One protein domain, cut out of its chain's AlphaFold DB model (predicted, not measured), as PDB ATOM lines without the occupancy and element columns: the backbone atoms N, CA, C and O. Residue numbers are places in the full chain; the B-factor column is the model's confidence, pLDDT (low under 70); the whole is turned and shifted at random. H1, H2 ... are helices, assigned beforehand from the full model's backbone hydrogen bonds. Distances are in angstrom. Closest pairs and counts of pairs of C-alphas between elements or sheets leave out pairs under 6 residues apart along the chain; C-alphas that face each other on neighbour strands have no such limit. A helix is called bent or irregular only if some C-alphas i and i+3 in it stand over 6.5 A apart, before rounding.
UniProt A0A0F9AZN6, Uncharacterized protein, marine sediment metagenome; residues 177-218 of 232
ATOM      1  N   THR A 177     161.040 160.776 129.740       88.94
ATOM      2  CA  THR A 177     160.690 161.753 128.694       88.94
ATOM      3  C   THR A 177     160.144 161.097 127.422       88.94
ATOM      4  O   THR A 177     159.244 161.629 126.778       88.94
ATOM      5  N   SER A 178     160.664 159.922 127.045       91.25
ATOM      6  CA  SER A 178     160.185 159.151 125.893       91.25
ATOM      7  C   SER A 178     160.352 157.650 126.105       91.25
ATOM      8  O   SER A 178     161.465 157.117 126.122       91.25
ATOM      9  N   LEU A 179     159.225 156.939 126.198       90.44
ATOM     10  CA  LEU A 179     159.223 155.484 126.368       90.44
ATOM     11  C   LEU A 179     159.848 154.763 125.162       90.44
ATOM     12  O   LEU A 179     160.552 153.773 125.336       90.44
ATOM     13  N   MET A 180     159.641 155.274 123.944       92.38
ATOM     14  CA  MET A 180     160.198 154.669 122.728       92.38
ATOM     15  C   MET A 180     161.727 154.732 122.699       92.38
ATOM     16  O   MET A 180     162.370 153.742 122.350       92.38
ATOM     17  N   GLN A 181     162.315 155.859 123.113       91.81
ATOM     18  CA  GLN A 181     163.772 155.985 123.201       91.81
ATOM     19  C   GLN A 181     164.350 155.058 124.272       91.81
ATOM     20  O   GLN A 181     165.373 154.418 124.032       91.81
ATOM     21  N   LEU A 182     163.670 154.919 125.415       91.38
ATOM     22  CA  LEU A 182     164.064 153.972 126.458       91.38
ATOM     23  C   LEU A 182     164.048 152.525 125.942       91.38
ATOM     24  O   LEU A 182     165.025 151.802 126.116       91.38
ATOM     25  N   VAL A 183     162.979 152.113 125.253       92.31
ATOM     26  CA  VAL A 183     162.877 150.770 124.653       92.31
ATOM     27  C   VAL A 183     163.998 150.532 123.642       92.31
ATOM     28  O   VAL A 183     164.628 149.476 123.660       92.31
ATOM     29  N   GLN A 184     164.297 151.519 122.796       92.31
ATOM     30  CA  GLN A 184     165.389 151.415 121.833       92.31
ATOM     31  C   GLN A 184     166.760 151.315 122.523       92.31
ATOM     32  O   GLN A 184     167.594 150.513 122.109       92.31
ATOM     33  N   ALA A 185     166.993 152.081 123.591       92.00
ATOM     34  CA  ALA A 185     168.233 152.030 124.364       92.00
ATOM     35  C   ALA A 185     168.430 150.674 125.061       92.00
ATOM     36  O   ALA A 185     169.548 150.155 125.091       92.00
ATOM     37  N   VAL A 186     167.346 150.071 125.559       93.00
ATOM     38  CA  VAL A 186     167.356 148.708 126.108       93.00
ATOM     39  C   VAL A 186     167.646 147.682 125.013       93.00
ATOM     40  O   VAL A 186     168.505 146.824 125.192       93.00
ATOM     41  N   ALA A 187     167.005 147.802 123.846       92.44
ATOM     42  CA  ALA A 187     167.256 146.916 122.708       92.44
ATOM     43  C   ALA A 187     168.706 147.006 122.189       92.44
ATOM     44  O   ALA A 187     169.254 146.012 121.721       92.44
ATOM     45  N   GLN A 188     169.344 148.177 122.304       93.62
ATOM     46  CA  GLN A 188     170.759 148.400 121.978       93.62
ATOM     47  C   GLN A 188     171.734 147.929 123.074       93.62
ATOM     48  O   GLN A 188     172.943 148.040 122.887       93.62
ATOM     49  N   GLY A 189     171.245 147.458 124.227       91.50
ATOM     50  CA  GLY A 189     172.077 147.015 125.352       91.50
ATOM     51  C   GLY A 189     172.707 148.143 126.178       91.50
ATOM     52  O   GLY A 189     173.527 147.872 127.049       91.50
ATOM     53  N   LYS A 190     172.325 149.407 125.943       92.44
ATOM     54  CA  LYS A 190     172.809 150.561 126.726       92.44
ATOM     55  C   LYS A 190     172.150 150.650 128.102       92.44
ATOM     56  O   LYS A 190     172.721 151.228 129.020       92.44
ATOM     57  N   VAL A 191     170.942 150.102 128.230       91.25
ATOM     58  CA  VAL A 191     170.157 150.084 129.468       91.25
ATOM     59  C   VAL A 191     169.766 148.633 129.783       91.25
ATOM     60  O   VAL A 191     169.352 147.916 128.869       91.25
ATOM     61  N   PRO A 192     169.868 148.172 131.043       92.06
ATOM     62  CA  PRO A 192     169.441 146.827 131.422       92.06
ATOM     63  C   PRO A 192     167.948 146.586 131.161       92.06
ATOM     64  O   PRO A 192     167.118 147.461 131.405       92.06
ATOM     65  N   ILE A 193     167.583 145.359 130.771       92.81
ATOM     66  CA  ILE A 193     166.180 144.953 130.540       92.81
ATOM     67  C   ILE A 193     165.275 145.161 131.766       92.81
ATOM     68  O   ILE A 193     164.076 145.361 131.615       92.81
ATOM     69  N   LEU A 194     165.859 145.184 132.973       92.94
ATOM     70  CA  LEU A 194     165.186 145.463 134.248       92.94
ATOM     71  C   LEU A 194     164.502 146.841 134.294       92.94
ATOM     72  O   LEU A 194     163.597 147.036 135.099       92.94
ATOM     73  N   ALA A 195     164.903 147.782 133.433       90.00
ATOM     74  CA  ALA A 195     164.236 149.076 133.303       90.00
ATOM     75  C   ALA A 195     162.822 148.968 132.700       90.00
ATOM     76  O   ALA A 195     162.055 149.928 132.758       90.00
ATOM     77  N   LEU A 196     162.468 147.819 132.111       90.94
ATOM     78  CA  LEU A 196     161.175 147.578 131.482       90.94
ATOM     79  C   LEU A 196     160.426 146.451 132.190       90.94
ATOM     80  O   LEU A 196     160.974 145.400 132.509       90.94
ATOM     81  N   THR A 197     159.123 146.650 132.370       91.00
ATOM     82  CA  THR A 197     158.205 145.601 132.818       91.00
ATOM     83  C   THR A 197     157.147 145.378 131.749       91.00
ATOM     84  O   THR A 197     156.527 146.325 131.263       91.00
ATOM     85  N   ALA A 198     156.924 144.118 131.378       89.75
ATOM     86  CA  ALA A 198     155.867 143.767 130.441       89.75
ATOM     87  C   ALA A 198     154.494 144.083 131.053       89.75
ATOM     88  O   ALA A 198     154.187 143.661 132.169       89.75
ATOM     89  N   ASN A 199     153.640 144.788 130.309       92.56
ATOM     90  CA  ASN A 199     152.277 145.080 130.750       92.56
ATOM     91  C   ASN A 199     151.408 143.813 130.664       92.56
ATOM     92  O   ASN A 199     150.741 143.547 129.663       92.56
ATOM     93  N   THR A 200     151.422 143.015 131.731       90.19
ATOM     94  CA  THR A 200     150.702 141.739 131.799       90.19
ATOM     95  C   THR A 200     149.187 141.912 131.704       90.19
ATOM     96  O   THR A 200     148.518 141.036 131.163       90.19
ATOM     97  N   THR A 201     148.628 143.045 132.142       92.25
ATOM     98  CA  THR A 201     147.194 143.352 132.012       92.25
ATOM     99  C   THR A 201     146.770 143.414 130.548       92.25
ATOM    100  O   THR A 201     145.811 142.747 130.151       92.25
ATOM    101  N   PHE A 202     147.514 144.162 129.730       91.88
ATOM    102  CA  PHE A 202     147.275 144.245 128.292       91.88
ATOM    103  C   PHE A 202     147.468 142.880 127.618       91.88
ATOM    104  O   PHE A 202     146.578 142.407 126.910       91.88
ATOM    105  N   LEU A 203     148.584 142.201 127.899       91.69
ATOM    106  CA  LEU A 203     148.906 140.906 127.290       91.69
ATOM    107  C   LEU A 203     147.866 139.827 127.626       91.69
ATOM    108  O   LEU A 203     147.435 139.086 126.745       91.69
ATOM    109  N   ASN A 204     147.390 139.776 128.871       91.94
ATOM    110  CA  ASN A 204     146.334 138.851 129.284       91.94
ATOM    111  C   ASN A 204     144.981 139.191 128.642       91.94
ATOM    112  O   ASN A 204     144.183 138.292 128.370       91.94
ATOM    113  N   SER A 205     144.703 140.472 128.381       90.88
ATOM    114  CA  SER A 205     143.524 140.882 127.612       90.88
ATOM    115  C   SER A 205     143.568 140.322 126.188       90.88
ATOM    116  O   SER A 205     142.634 139.634 125.767       90.88
ATOM    117  N   GLN A 206     144.697 140.503 125.495       90.31
ATOM    118  CA  GLN A 206     144.910 139.966 124.149       90.31
ATOM    119  C   GLN A 206     144.847 138.433 124.132       90.31
ATOM    120  O   GLN A 206     144.191 137.863 123.264       90.31
ATOM    121  N   ALA A 207     145.436 137.760 125.126       90.25
ATOM    122  CA  ALA A 207     145.399 136.302 125.240       90.25
ATOM    123  C   ALA A 207     143.973 135.749 125.430       90.25
ATOM    124  O   ALA A 207     143.647 134.701 124.877       90.25
ATOM    125  N   ARG A 208     143.100 136.448 126.170       90.56
ATOM    126  CA  ARG A 208     141.684 136.053 126.324       90.56
ATOM    127  C   ARG A 208     140.887 136.226 125.033       90.56
ATOM    128  O   ARG A 208     140.029 135.391 124.746       90.56
ATOM    129  N   SER A 209     141.173 137.290 124.282       88.69
ATOM    130  CA  SER A 209     140.479 137.625 123.035       88.69
ATOM    131  C   SER A 209     140.922 136.732 121.870       88.69
ATOM    132  O   SER A 209     140.108 136.029 121.276       88.69
ATOM    133  N   LEU A 210     142.228 136.697 121.592       88.44
ATOM    134  CA  LEU A 210     142.819 136.017 120.434       88.44
ATOM    135  C   LEU A 210     143.108 134.532 120.699       88.44
ATOM    136  O   LEU A 210     143.147 133.725 119.775       88.44
ATOM    137  N   LYS A 211     143.268 134.119 121.965       89.81
ATOM    138  CA  LYS A 211     143.520 132.718 122.347       89.81
ATOM    139  C   LYS A 211     144.675 132.124 121.519       89.81
ATOM    140  O   LYS A 211     145.766 132.685 121.498       89.81
ATOM    141  N   GLY A 212     144.440 131.000 120.836       82.75
ATOM    142  CA  GLY A 212     145.441 130.305 120.023       82.75
ATOM    143  C   GLY A 212     145.912 131.067 118.781       82.75
ATOM    144  O   GLY A 212     146.926 130.682 118.213       82.75
ATOM    145  N   THR A 213     145.229 132.141 118.369       85.19
ATOM    146  CA  THR A 213     145.630 132.968 117.217       85.19
ATOM    147  C   THR A 213     146.445 134.201 117.616       85.19
ATOM    148  O   THR A 213     146.770 135.027 116.765       85.19
ATOM    149  N   MET A 214     146.797 134.351 118.900       85.62
ATOM    150  CA  MET A 214     147.612 135.472 119.366       85.62
ATOM    151  C   MET A 214     149.026 135.409 118.771       85.62
ATOM    152  O   MET A 214     149.798 134.512 119.102       85.62
ATOM    153  N   ASN A 215     149.373 136.402 117.949       83.50
ATOM    154  CA  ASN A 215     150.693 136.541 117.337       83.50
ATOM    155  C   ASN A 215     151.386 137.821 117.831       83.50
ATOM    156  O   ASN A 215     151.346 138.859 117.172       83.50
ATOM    157  N   ILE A 216     151.972 137.759 119.029       86.25
ATOM    158  CA  ILE A 216     152.815 138.823 119.587       86.25
ATOM    159  C   ILE A 216     154.215 138.228 119.777       86.25
ATOM    160  O   ILE A 216     154.355 137.289 120.566       86.25
ATOM    161  N   PRO A 217     155.254 138.735 119.090       86.81
ATOM    162  CA  PRO A 217     156.616 138.238 119.266       86.81
ATOM    163  C   PRO A 217     157.029 138.221 120.745       86.81
ATOM    164  O   PRO A 217     156.871 139.210 121.457       86.81
ATOM    165  N   GLY A 218     157.525 137.075 121.218       84.25
ATOM    166  CA  GLY A 218     157.950 136.887 122.610       84.25
ATOM    167  C   GLY A 218     156.833 136.604 123.625       84.25
ATOM    168  O   GLY A 218     157.140 136.370 124.791       84.25
TER     169      GLY A 218
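This is residues 177 to 218 of the 232 residues of an uncharacterized protein of marine sediment metagenome (UniProt A0A0F9AZN6). Two helices that stay apart sit at opposite ends of a loose, drawn-out shape: H2, the longer, at one end and H1 at the other, with residues 188 to 199 strung between them. This link first makes a loop at the H1 end and then runs across to H2; after H2, residues 214 to 218 fold back toward the H1 end. The printed part has 42 residues with two named helices, H1 then H2, and no named strand; the class is all helix. The whole is loose, with a radius of gyration of the C-alphas of 13.1 A, and spans 35 by 17 by 16 A, only just elongated.

Find C-alpha 200 at (150.702, 141.739, 131.799); from there H2 covers residues 200 to 213, 17.8 A long, and ends at C-alpha 213 at (145.630, 132.968, 117.217). H2 is irregular: the C-alphas of Ser 209 and Gly 212 are 9.3 A apart. Now go back to C-alpha 179 at (159.223, 155.484, 126.368), where H1 begins; it covers residues 179 to 187 and is 12.3 A long.

H2 is apart from H1, with no C-alpha of the one within 8 A of the other. Look at the backbone O and N atoms: in H1 every O i to N i+4 pair is within hydrogen-bond range, and in H2 8 of 10 are. Residues 197 to 202, of which 200 to 202 belong to H2, stand free, and so do residues 208 to 213 of H2.

Look to Thr 177 and Gly 212 for the two C-alphas farthest apart, 36.0 A. The link from H1 to H2, 12 residues, is long. The printed part has no cut. Its mean pLDDT is 90.2, and no printed residue is under 70.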